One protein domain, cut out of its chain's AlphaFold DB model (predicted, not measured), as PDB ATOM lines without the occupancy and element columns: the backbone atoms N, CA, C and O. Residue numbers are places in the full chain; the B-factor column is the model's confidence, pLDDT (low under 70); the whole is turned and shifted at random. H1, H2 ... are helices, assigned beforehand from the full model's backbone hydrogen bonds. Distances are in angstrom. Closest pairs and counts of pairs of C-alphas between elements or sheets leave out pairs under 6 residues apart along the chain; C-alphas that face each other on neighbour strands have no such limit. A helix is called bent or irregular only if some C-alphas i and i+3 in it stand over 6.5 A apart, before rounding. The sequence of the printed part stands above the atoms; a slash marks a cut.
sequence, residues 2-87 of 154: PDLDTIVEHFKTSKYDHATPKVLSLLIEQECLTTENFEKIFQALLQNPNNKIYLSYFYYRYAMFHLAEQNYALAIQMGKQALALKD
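AT A GLANCE: This is residues 2 to 87 of the 154 residues of an uncharacterized protein of Beggiatoa sp. PS (UniProt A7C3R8). Five helices make a bundle in which H4, the longest, takes the middle; H2, H3 and H5 pack on it at shallow tilts, and H1 sits on H3, away from H5. The printed part has 86 residues, with five named helices in the order H1 to H5 and no named strand: the class is all helix. It is compact, with a radius of gyration of the C-alphas of 12.2 A and spans of 31 by 27 by 19 A.

HOW THE PARTS SIT: H1, residues 4 to 13, touches H3, residues 35 to 47, the same way at a shallow tilt of 18 degrees; their closest C-alphas, of Lys 12 and Ala 44, are 4.9 A apart. H2, residues 20 to 29, touches H4, residues 49 to 68, the same way at 16 degrees, a shallow tilt, closest at C-alphas Ile 28 and Phe 65, 6.9 A. H3, with residues 42 to 46 alone, touches H4 as a hairpin, closest at C-alphas Leu 46 and Leu 55, 6.8 A. H4 and H5, residues 72 to 85, form another hairpin at 27 degrees, with closest C-alphas Ala 63 and Ala 75, 3.9 A. H5 is apart from H1, H2 and H3. Every O i to N i+4 pair is within hydrogen-bond range in H1, H2, H3 and H5, and 12 of 16 in H4.

IN THESE COORDINATES: H1 begins at C-alpha 4 (75.586, -12.500, -2.621) and spans 14.8 A; H2 spans 14.3 A and H3 18.3 A. H4 spans 28.1 A and is irregular, C-alphas 50 and 53 being 8.1 A apart, with a kink of 64 degrees near residue 56. H5 spans 20.0 A, ending at C-alpha 85 (71.074, 0.575, 22.031).

THE WHOLE: The two C-alphas farthest apart, of Asp 3 and Asp 87, are 35.8 A apart. The printed part has no cut and no long link. The model's pLDDT is under 70 at residue 2 and residues 15 to 32.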
ATOM      1  N   PRO A   2      82.387 -11.687  -5.418       56.00
ATOM      2  CA  PRO A   2      81.802 -12.836  -4.731       56.00
ATOM      3  C   PRO A   2      80.272 -12.785  -4.820       56.00
ATOM      4  O   PRO A   2      79.691 -11.702  -4.873       56.00
ATOM      5  N   ASP A   3      79.655 -13.960  -4.880       76.31
ATOM      6  CA  ASP A   3      78.204 -14.129  -4.940       76.31
ATOM      7  C   ASP A   3      77.525 -13.653  -3.639       76.31
ATOM      8  O   ASP A   3      78.107 -13.755  -2.553       76.31
ATOM      9  N   LEU A   4      76.306 -13.114  -3.743       73.50
ATOM     10  CA  LEU A   4      75.586 -12.500  -2.621       73.50
ATOM     11  C   LEU A   4      75.352 -13.500  -1.487       73.50
ATOM     12  O   LEU A   4      75.532 -13.144  -0.324       73.50
ATOM     13  N   ASP A   5      75.020 -14.748  -1.811       79.31
ATOM     14  CA  ASP A   5      74.777 -15.783  -0.804       79.31
ATOM     15  C   ASP A   5      76.051 -16.101  -0.014       79.31
ATOM     16  O   ASP A   5      76.015 -16.294   1.203       79.31
ATOM     17  N   THR A   6      77.211 -16.036  -0.676       76.00
ATOM     18  CA  THR A   6      78.516 -16.183  -0.015       76.00
ATOM     19  C   THR A   6      78.787 -15.023   0.948       76.00
ATOM     20  O   THR A   6      79.299 -15.233   2.050       76.00
ATOM     21  N   ILE A   7      78.424 -13.795   0.564       74.62
ATOM     22  CA  ILE A   7      78.547 -12.606   1.420       74.62
ATOM     23  C   ILE A   7      77.602 -12.714   2.630       74.62
ATOM     24  O   ILE A   7      78.017 -12.467   3.764       74.62
ATOM     25  N   VAL A   8      76.348 -13.116   2.404       79.75
ATOM     26  CA  VAL A   8      75.320 -13.275   3.442       79.75
ATOM     27  C   VAL A   8      75.720 -14.339   4.462       79.75
ATOM     28  O   VAL A   8      75.623 -14.086   5.664       79.75
ATOM     29  N   GLU A   9      76.216 -15.499   4.025       79.25
ATOM     30  CA  GLU A   9      76.679 -16.531   4.958       79.25
ATOM     31  C   GLU A   9      77.876 -16.074   5.783       79.25
ATOM     32  O   GLU A   9      77.909 -16.273   7.002       79.25
ATOM     33  N   HIS A  10      78.817 -15.359   5.164       77.31
ATOM     34  CA  HIS A  10      79.916 -14.766   5.914       77.31
ATOM     35  C   HIS A  10      79.393 -13.812   6.995       77.31
ATOM     36  O   HIS A  10      79.867 -13.820   8.135       77.31
ATOM     37  N   PHE A  11      78.352 -13.037   6.683       76.69
ATOM     38  CA  PHE A  11      77.788 -12.121   7.655       76.69
ATOM     39  C   PHE A  11      77.102 -12.803   8.845       76.69
ATOM     40  O   PHE A  11      77.187 -12.269   9.957       76.69
ATOM     41  N   LYS A  12      76.512 -13.990   8.667       77.88
ATOM     42  CA  LYS A  12      75.864 -14.751   9.752       77.88
ATOM     43  C   LYS A  12      76.844 -15.302  10.785       77.88
ATOM     44  O   LYS A  12      76.486 -15.404  11.958       77.88
ATOM     45  N   THR A  13      78.065 -15.658  10.378       71.12
ATOM     46  CA  THR A  13      78.982 -16.435  11.232       71.12
ATOM     47  C   THR A  13      80.259 -15.706  11.636       71.12
ATOM     48  O   THR A  13      80.897 -16.103  12.611       71.12
ATOM     49  N   SER A  14      80.660 -14.653  10.919       70.38
ATOM     50  CA  SER A  14      81.940 -13.983  11.179       70.38
ATOM     51  C   SER A  14      81.996 -13.301  12.547       70.38
ATOM     52  O   SER A  14      80.979 -12.861  13.087       70.38
ATOM     53  N   LYS A  15      83.206 -13.213  13.114       67.31
ATOM     54  CA  LYS A  15      83.520 -12.338  14.251       67.31
ATOM     55  C   LYS A  15      83.963 -10.995  13.694       67.31
ATOM     56  O   LYS A  15      84.947 -10.936  12.966       67.31
ATOM     57  N   TYR A  16      83.225  -9.945  14.017       68.00
ATOM     58  CA  TYR A  16      83.447  -8.638  13.424       68.00
ATOM     59  C   TYR A  16      84.464  -7.914  14.290       68.00
ATOM     60  O   TYR A  16      84.261  -7.732  15.490       68.00
ATOM     61  N   ASP A  17      85.581  -7.543  13.685       61.31
ATOM     62  CA  ASP A  17      86.530  -6.614  14.274       61.31
ATOM     63  C   ASP A  17      86.131  -5.165  13.936       61.31
ATOM     64  O   ASP A  17      85.164  -4.898  13.216       61.31
ATOM     65  N   HIS A  18      86.893  -4.190  14.430       55.78
ATOM     66  CA  HIS A  18      86.649  -2.773  14.148       55.78
ATOM     67  C   HIS A  18      86.675  -2.397  12.648       55.78
ATOM     68  O   HIS A  18      86.212  -1.305  12.303       55.78
ATOM     69  N   ALA A  19      87.194  -3.250  11.756       55.06
ATOM     70  CA  ALA A  19      87.251  -2.992  10.317       55.06
ATOM     71  C   ALA A  19      85.966  -3.419   9.588       55.06
ATOM     72  O   ALA A  19      85.596  -2.821   8.577       55.06
ATOM     73  N   THR A  20      85.231  -4.390  10.125       62.03
ATOM     74  CA  THR A  20      84.067  -4.969   9.440       62.03
ATOM     75  C   THR A  20      82.878  -3.991   9.283       62.03
ATOM     76  O   THR A  20      82.296  -3.929   8.198       62.03
ATOM     77  N   PRO A  21      82.558  -3.110  10.259       63.56
ATOM     78  CA  PRO A  21      81.593  -2.018  10.068       63.56
ATOM     79  C   PRO A  21      81.949  -1.042   8.927       63.56
ATOM     80  O   PRO A  21      81.061  -0.485   8.276       63.56
ATOM     81  N   LYS A  22      83.247  -0.838   8.651       64.00
ATOM     82  CA  LYS A  22      83.720   0.024   7.551       64.00
ATOM     83  C   LYS A  22      83.548  -0.639   6.186       64.00
ATOM     84  O   LYS A  22      83.173   0.034   5.238       64.00
ATOM     85  N   VAL A  23      83.764  -1.949   6.085       61.72
ATOM     86  CA  VAL A  23      83.472  -2.694   4.846       61.72
ATOM     87  C   VAL A  23      81.975  -2.668   4.559       61.72
ATOM     88  O   VAL A  23      81.572  -2.408   3.429       61.72
ATOM     89  N   LEU A  24      81.147  -2.820   5.598       63.47
ATOM     90  CA  LEU A  24      79.708  -2.643   5.459       63.47
ATOM     91  C   LEU A  24      79.362  -1.239   4.962       63.47
ATOM     92  O   LEU A  24      78.516  -1.080   4.098       63.47
ATOM     93  N   SER A  25      80.055  -0.221   5.471       65.19
ATOM     94  CA  SER A  25      79.842   1.153   5.021       65.19
ATOM     95  C   SER A  25      80.043   1.326   3.529       65.19
ATOM     96  O   SER A  25      79.203   1.925   2.868       65.19
ATOM     97  N   LEU A  26      81.132   0.754   3.022       64.62
ATOM     98  CA  LEU A  26      81.501   0.824   1.617       64.62
ATOM     99  C   LEU A  26      80.473   0.120   0.728       64.62
ATOM    100  O   LEU A  26      80.104   0.663  -0.304       64.62
ATOM    101  N   LEU A  27      79.961  -1.041   1.144       63.31
ATOM    102  CA  LEU A  27      78.934  -1.764   0.383       63.31
ATOM    103  C   LEU A  27      77.618  -0.982   0.282       63.31
ATOM    104  O   LEU A  27      76.939  -1.044  -0.736       63.31
ATOM    105  N   ILE A  28      77.276  -0.237   1.332       64.50
ATOM    106  CA  ILE A  28      76.055   0.573   1.405       64.50
ATOM    107  C   ILE A  28      76.218   1.883   0.624       64.50
ATOM    108  O   ILE A  28      75.281   2.334  -0.020       64.50
ATOM    109  N   GLU A  29      77.404   2.494   0.675       64.94
ATOM    110  CA  GLU A  29      77.716   3.764   0.002       64.94
ATOM    111  C   GLU A  29      77.936   3.622  -1.508       64.94
ATOM    112  O   GLU A  29      77.812   4.605  -2.226       64.94
ATOM    113  N   GLN A  30      78.258   2.426  -2.007       62.09
ATOM    114  CA  GLN A  30      78.513   2.211  -3.434       62.09
ATOM    115  C   GLN A  30      77.246   2.085  -4.297       62.09
ATOM    116  O   GLN A  30      77.381   1.832  -5.488       62.09
ATOM    117  N   GLU A  31      76.036   2.228  -3.736       56.88
ATOM    118  CA  GLU A  31      74.744   2.139  -4.460       56.88
ATOM    119  C   GLU A  31      74.561   0.856  -5.304       56.88
ATOM    120  O   GLU A  31      73.676   0.752  -6.145       56.88
ATOM    121  N   CYS A  32      75.388  -0.167  -5.079       57.16
ATOM    122  CA  CYS A  32      75.399  -1.395  -5.876       57.16
ATOM    123  C   CYS A  32      74.408  -2.456  -5.371       57.16
ATOM    124  O   CYS A  32      74.359  -3.559  -5.916       57.16
ATOM    125  N   LEU A  33      73.654  -2.160  -4.309       70.25
ATOM    126  CA  LEU A  33      72.720  -3.092  -3.688       70.25
ATOM    127  C   LEU A  33      71.284  -2.642  -3.933       70.25
ATOM    128  O   LEU A  33      70.916  -1.514  -3.624       70.25
ATOM    129  N   THR A  34      70.464  -3.560  -4.443       81.38
ATOM    130  CA  THR A  34      69.007  -3.415  -4.406       81.38
ATOM    131  C   THR A  34      68.523  -3.434  -2.955       81.38
ATOM    132  O   THR A  34      69.168  -4.044  -2.095       81.38
ATOM    133  N   THR A  35      67.359  -2.836  -2.689       82.56
ATOM    134  CA  THR A  35      66.684  -2.880  -1.381       82.56
ATOM    135  C   THR A  35      66.604  -4.311  -0.836       82.56
ATOM    136  O   THR A  35      66.995  -4.568   0.298       82.56
ATOM    137  N   GLU A  36      66.222  -5.278  -1.677       85.56
ATOM    138  CA  GLU A  36      66.136  -6.699  -1.305       85.56
ATOM    139  C   GLU A  36      67.486  -7.275  -0.839       85.56
ATOM    140  O   GLU A  36      67.571  -7.971   0.177       85.56
ATOM    141  N   ASN A  37      68.569  -6.986  -1.564       83.44
ATOM    142  CA  ASN A  37      69.894  -7.503  -1.222       83.44
ATOM    143  C   ASN A  37      70.422  -6.867   0.064       83.44
ATOM    144  O   ASN A  37      71.046  -7.542   0.888       83.44
ATOM    145  N   PHE A  38      70.142  -5.579   0.253       83.25
ATOM    146  CA  PHE A  38      70.468  -4.867   1.476       83.25
ATOM    147  C   PHE A  38      69.725  -5.446   2.688       83.25
ATOM    148  O   PHE A  38      70.345  -5.697   3.723       83.25
ATOM    149  N   GLU A  39      68.430  -5.740   2.554       85.56
ATOM    150  CA  GLU A  39      67.629  -6.377   3.603       85.56
ATOM    151  C   GLU A  39      68.179  -7.751   3.999       85.56
ATOM    152  O   GLU A  39      68.340  -8.027   5.191       85.56
ATOM    153  N   LYS A  40      68.547  -8.595   3.025       84.88
ATOM    154  CA  LYS A  40      69.162  -9.910   3.291       84.88
ATOM    155  C   LYS A  40      70.466  -9.782   4.078       84.88
ATOM    156  O   LYS A  40      70.660 -10.482   5.075       84.88
ATOM    157  N   ILE A  41      71.342  -8.865   3.660       82.31
ATOM    158  CA  ILE A  41      72.602  -8.570   4.355       82.31
ATOM    159  C   ILE A  41      72.324  -8.080   5.780       82.31
ATOM    160  O   ILE A  41      72.944  -8.551   6.733       82.31
ATOM    161  N   PHE A  42      71.368  -7.168   5.945       84.44
ATOM    162  CA  PHE A  42      71.025  -6.619   7.248       84.44
ATOM    163  C   PHE A  42      70.469  -7.664   8.215       84.44
ATOM    164  O   PHE A  42      70.903  -7.727   9.366       84.44
ATOM    165  N   GLN A  43      69.568  -8.530   7.754       86.06
ATOM    166  CA  GLN A  43      69.034  -9.612   8.582       86.06
ATOM    167  C   GLN A  43      70.137 -10.574   9.036       86.06
ATOM    168  O   GLN A  43      70.183 -10.943  10.210       86.06
ATOM    169  N   ALA A  44      71.081 -10.915   8.153       83.94
ATOM    170  CA  ALA A  44      72.236 -11.733   8.518       83.94
ATOM    171  C   ALA A  44      73.106 -11.074   9.604       83.94
ATOM    172  O   ALA A  44      73.545 -11.746  10.540       83.94
ATOM    173  N   LEU A  45      73.311  -9.755   9.521       82.19
ATOM    174  CA  LEU A  45      74.055  -8.992  10.527       82.19
ATOM    175  C   LEU A  45      73.360  -8.976  11.889       82.19
ATOM    176  O   LEU A  45      74.033  -9.119  12.910       82.19
ATOM    177  N   LEU A  46      72.034  -8.794  11.906       83.75
ATOM    178  CA  LEU A  46      71.237  -8.763  13.135       83.75
ATOM    179  C   LEU A  46      71.183 -10.127  13.829       83.75
ATOM    180  O   LEU A  46      71.216 -10.196  15.058       83.75
ATOM    181  N   GLN A  47      71.100 -11.203  13.049       84.81
ATOM    182  CA  GLN A  47      71.013 -12.568  13.564       84.81
ATOM    183  C   GLN A  47      72.358 -13.104  14.065       84.81
ATOM    184  O   GLN A  47      72.377 -14.070  14.827       84.81
ATOM    185  N   ASN A  48      73.481 -12.484  13.687       83.38
ATOM    186  CA  ASN A  48      74.801 -12.924  14.123       83.38
ATOM    187  C   ASN A  48      75.035 -12.597  15.619       83.38
ATOM    188  O   ASN A  48      75.201 -11.428  15.995       83.38
ATOM    189  N   PRO A  49      75.136 -13.615  16.498       79.94
ATOM    190  CA  PRO A  49      75.275 -13.408  17.937       79.94
ATOM    191  C   PRO A  49      76.623 -12.790  18.338       79.94
ATOM    192  O   PRO A  49      76.724 -12.232  19.434       79.94
ATOM    193  N   ASN A  50      77.640 -12.850  17.473       80.00
ATOM    194  CA  ASN A  50      78.969 -12.292  17.731       80.00
ATOM    195  C   ASN A  50      79.006 -10.761  17.602       80.00
ATOM    196  O   ASN A  50      79.968 -10.137  18.045       80.00
ATOM    197  N   ASN A  51      77.960 -10.142  17.045       75.88
ATOM    198  CA  ASN A  51      77.987  -8.730  16.655       75.88
ATOM    199  C   ASN A  51      77.132  -7.817  17.521       75.88
ATOM    200  O   ASN A  51      76.877  -6.672  17.148       75.88
ATOM    201  N   LYS A  52      76.701  -8.291  18.694       80.62
ATOM    202  CA  LYS A  52      75.816  -7.526  19.585       80.62
ATOM    203  C   LYS A  52      76.339  -6.117  19.885       80.62
ATOM    204  O   LYS A  52      75.558  -5.172  19.931       80.62
ATOM    205  N   ILE A  53      77.658  -5.961  20.008       83.50
ATOM    206  CA  ILE A  53      78.312  -4.668  20.274       83.50
ATOM    207  C   ILE A  53      78.185  -3.657  19.118       83.50
ATOM    208  O   ILE A  53      78.316  -2.456  19.344       83.50
ATOM    209  N   TYR A  54      77.909  -4.120  17.895       84.38
ATOM    210  CA  TYR A  54      77.777  -3.294  16.691       84.38
ATOM    211  C   TYR A  54      76.324  -3.088  16.249       84.38
ATOM    212  O   TYR A  54      76.089  -2.354  15.294       84.38
ATOM    213  N   LEU A  55      75.336  -3.661  16.944       87.00
ATOM    214  CA  LEU A  55      73.926  -3.564  16.546       87.00
ATOM    215  C   LEU A  55      73.450  -2.115  16.389       87.00
ATOM    216  O   LEU A  55      72.827  -1.787  15.386       87.00
ATOM    217  N   SER A  56      73.808  -1.225  17.324       90.88
ATOM    218  CA  SER A  56      73.480   0.207  17.217       90.88
ATOM    219  C   SER A  56      73.998   0.812  15.909       90.88
ATOM    220  O   SER A  56      73.302   1.566  15.232       90.88
ATOM    221  N   TYR A  57      75.214   0.433  15.515       87.88
ATOM    222  CA  TYR A  57      75.818   0.898  14.279       87.88
ATOM    223  C   TYR A  57      75.097   0.346  13.045       87.88
ATOM    224  O   TYR A  57      74.825   1.104  12.117       87.88
ATOM    225  N   PHE A  58      74.749  -0.942  13.038       86.69
ATOM    226  CA  PHE A  58      74.012  -1.540  11.926       86.69
ATOM    227  C   PHE A  58      72.641  -0.891  11.744       86.69
ATOM    228  O   PHE A  58      72.325  -0.488  10.629       86.69
ATOM    229  N   TYR A  59      71.873  -0.696  12.818       91.94
ATOM    230  CA  TYR A  59      70.596   0.021  12.748       91.94
ATOM    231  C   TYR A  59      70.760   1.448  12.212       91.94
ATOM    232  O   TYR A  59      69.967   1.896  11.389       91.94
ATOM    233  N   TYR A  60      71.826   2.151  12.603       92.00
ATOM    234  CA  TYR A  60      72.112   3.477  12.060       92.00
ATOM    235  C   TYR A  60      72.436   3.437  10.559       92.00
ATOM    236  O   TYR A  60      71.958   4.281   9.806       92.00
ATOM    237  N   ARG A  61      73.216   2.456  10.091       87.88
ATOM    238  CA  ARG A  61      73.495   2.283   8.654       87.88
ATOM    239  C   ARG A  61      72.236   1.937   7.864       87.88
ATOM    240  O   ARG A  61      72.063   2.457   6.768       87.88
ATOM    241  N   TYR A  62      71.358   1.128   8.446       88.81
ATOM    242  CA  TYR A  62      70.048   0.821   7.886       88.81
ATOM    243  C   TYR A  62      69.173   2.066   7.766       88.81
ATOM    244  O   TYR A  62      68.599   2.314   6.711       88.81
ATOM    245  N   ALA A  63      69.170   2.920   8.792       92.62
ATOM    246  CA  ALA A  63      68.498   4.209   8.720       92.62
ATOM    247  C   ALA A  63      69.042   5.093   7.587       92.62
ATOM    248  O   ALA A  63      68.271   5.695   6.850       92.62
ATOM    249  N   MET A  64      70.367   5.150   7.418       89.75
ATOM    250  CA  MET A  64      70.993   5.949   6.359       89.75
ATOM    251  C   MET A  64      70.679   5.434   4.947       89.75
ATOM    252  O   MET A  64      70.523   6.250   4.047       89.75
ATOM    253  N   PHE A  65      70.577   4.116   4.757       87.88
ATOM    254  CA  PHE A  65      70.167   3.525   3.479       87.88
ATOM    255  C   PHE A  65      68.735   3.938   3.114       87.88
ATOM    256  O   PHE A  65      68.515   4.518   2.056       87.88
ATOM    257  N   HIS A  66      67.787   3.768   4.039       89.38
ATOM    258  CA  HIS A  66      66.388   4.163   3.818       89.38
ATOM    259  C   HIS A  66      66.209   5.673   3.671       89.38
ATOM    260  O   HIS A  66      65.333   6.123   2.940       89.38
ATOM    261  N   LEU A  67      67.076   6.475   4.295       89.94
ATOM    262  CA  LEU A  67      67.108   7.916   4.067       89.94
ATOM    263  C   LEU A  67      67.497   8.258   2.619       89.94
ATOM    264  O   LEU A  67      66.917   9.174   2.042       89.94
ATOM    265  N   ALA A  68      68.459   7.535   2.033       86.94
ATOM    266  CA  ALA A  68      68.849   7.714   0.633       86.94
ATOM    267  C   ALA A  68      67.723   7.297  -0.330       86.94
ATOM    268  O   ALA A  68      67.506   7.957  -1.343       86.94
ATOM    269  N   GLU A  69      66.942   6.275   0.034       87.56
ATOM    270  CA  GLU A  69      65.731   5.857  -0.687       87.56
ATOM    271  C   GLU A  69      64.503   6.756  -0.414       87.56
ATOM    272  O   GLU A  69      63.412   6.471  -0.900       87.56
ATOM    273  N   GLN A  70      64.652   7.841   0.362       89.88
ATOM    274  CA  GLN A  70      63.561   8.728   0.807       89.88
ATOM    275  C   GLN A  70      62.452   8.016   1.609       89.88
ATOM    276  O   GLN A  70      61.363   8.555   1.805       89.88
ATOM    277  N   ASN A  71      62.736   6.828   2.142       92.62
ATOM    278  CA  ASN A  71      61.869   6.102   3.059       92.62
ATOM    279  C   ASN A  71      62.103   6.589   4.499       92.62
ATOM    280  O   ASN A  71      62.733   5.925   5.330       92.62
ATOM    281  N   TYR A  72      61.610   7.795   4.789       94.69
ATOM    282  CA  TYR A  72      61.827   8.445   6.082       94.69
ATOM    283  C   TYR A  72      61.231   7.658   7.250       94.69
ATOM    284  O   TYR A  72      61.901   7.516   8.271       94.69
ATOM    285  N   ALA A  73      60.032   7.087   7.097       94.31
ATOM    286  CA  ALA A  73      59.376   6.314   8.150       94.31
ATOM    287  C   ALA A  73      60.268   5.169   8.668       94.31
ATOM    288  O   ALA A  73      60.508   5.044   9.876       94.31
ATOM    289  N   LEU A  74      60.831   4.370   7.755       93.38
ATOM    290  CA  LEU A  74      61.718   3.269   8.128       93.38
ATOM    291  C   LEU A  74      63.075   3.781   8.631       93.38
ATOM    292  O   LEU A  74      63.612   3.249   9.607       93.38
ATOM    293  N   ALA A  75      63.603   4.859   8.042       95.00
ATOM    294  CA  ALA A  75      64.827   5.494   8.523       95.00
ATOM    295  C   ALA A  75      64.705   5.968   9.984       95.00
ATOM    296  O   ALA A  75      65.585   5.703  10.809       95.00
ATOM    297  N   ILE A  76      63.589   6.609  10.334       97.75
ATOM    298  CA  ILE A  76      63.284   7.081  11.688       97.75
ATOM    299  C   ILE A  76      63.175   5.900  12.656       97.75
ATOM    300  O   ILE A  76      63.803   5.924  13.720       97.75
ATOM    301  N   GLN A  77      62.436   4.847  12.291       96.88
ATOM    302  CA  GLN A  77      62.290   3.648  13.122       96.88
ATOM    303  C   GLN A  77      63.655   3.032  13.466       96.88
ATOM    304  O   GLN A  77      63.943   2.718  14.624       96.88
ATOM    305  N   MET A  78      64.521   2.902  12.466       95.94
ATOM    306  CA  MET A  78      65.829   2.259  12.594       95.94
ATOM    307  C   MET A  78      66.811   3.162  13.346       95.94
ATOM    308  O   MET A  78      67.570   2.697  14.197       95.94
ATOM    309  N   GLY A  79      66.718   4.479  13.148       96.81
ATOM    310  CA  GLY A  79      67.424   5.470  13.956       96.81
ATOM    311  C   GLY A  79      67.069   5.376  15.440       96.81
ATOM    312  O   GLY A  79      67.960   5.383  16.291       96.81
ATOM    313  N   LYS A  80      65.783   5.226  15.772       96.75
ATOM    314  CA  LYS A  80      65.333   5.046  17.162       96.75
ATOM    315  C   LYS A  80      65.836   3.735  17.767       96.75
ATOM    316  O   LYS A  80      66.280   3.738  18.913       96.75
ATOM    317  N   GLN A  81      65.847   2.640  17.004       95.94
ATOM    318  CA  GLN A  81      66.436   1.371  17.457       95.94
ATOM    319  C   GLN A  81      67.945   1.496  17.718       95.94
ATOM    320  O   GLN A  81      68.438   1.033  18.747       95.94
ATOM    321  N   ALA A  82      68.678   2.188  16.840       95.50
ATOM    322  CA  ALA A  82      70.092   2.484  17.052       95.50
ATOM    323  C   ALA A  82      70.330   3.299  18.334       95.50
ATOM    324  O   ALA A  82      71.258   2.992  19.091       95.50
ATOM    325  N   LEU A  83      69.483   4.303  18.582       95.50
ATOM    326  CA  LEU A  83      69.558   5.178  19.750       95.50
ATOM    327  C   LEU A  83      69.241   4.441  21.058       95.50
ATOM    328  O   LEU A  83      69.932   4.650  22.052       95.50
ATOM    329  N   ALA A  84      68.248   3.547  21.050       94.50
ATOM    330  CA  ALA A  84      67.888   2.728  22.208       94.50
ATOM    331  C   ALA A  84      69.043   1.822  22.667       94.50
ATOM    332  O   ALA A  84      69.185   1.541  23.855       94.50
ATOM    333  N   LEU A  85      69.892   1.384  21.733       93.94
ATOM    334  CA  LEU A  85      71.074   0.575  22.031       93.94
ATOM    335  C   LEU A  85      72.279   1.409  22.475       93.94
ATOM    336  O   LEU A  85      73.108   0.931  23.250       93.94
ATOM    337  N   LYS A  86      72.420   2.634  21.959       92.88
ATOM    338  CA  LYS A  86      73.516   3.539  22.315       92.88
ATOM    339  C   LYS A  86      73.074   4.990  22.193       92.88
ATOM    340  O   LYS A  86      72.900   5.501  21.085       92.88
ATOM    341  N   ASP A  87      72.995   5.669  23.335       89.88
ATOM    342  CA  ASP A  87      72.647   7.085  23.367       89.88
ATOM    343  C   ASP A  87      73.665   7.924  22.581       89.88
ATOM    344  O   ASP A  87      74.885   7.807  22.743       89.88
TER     345      ASP A  87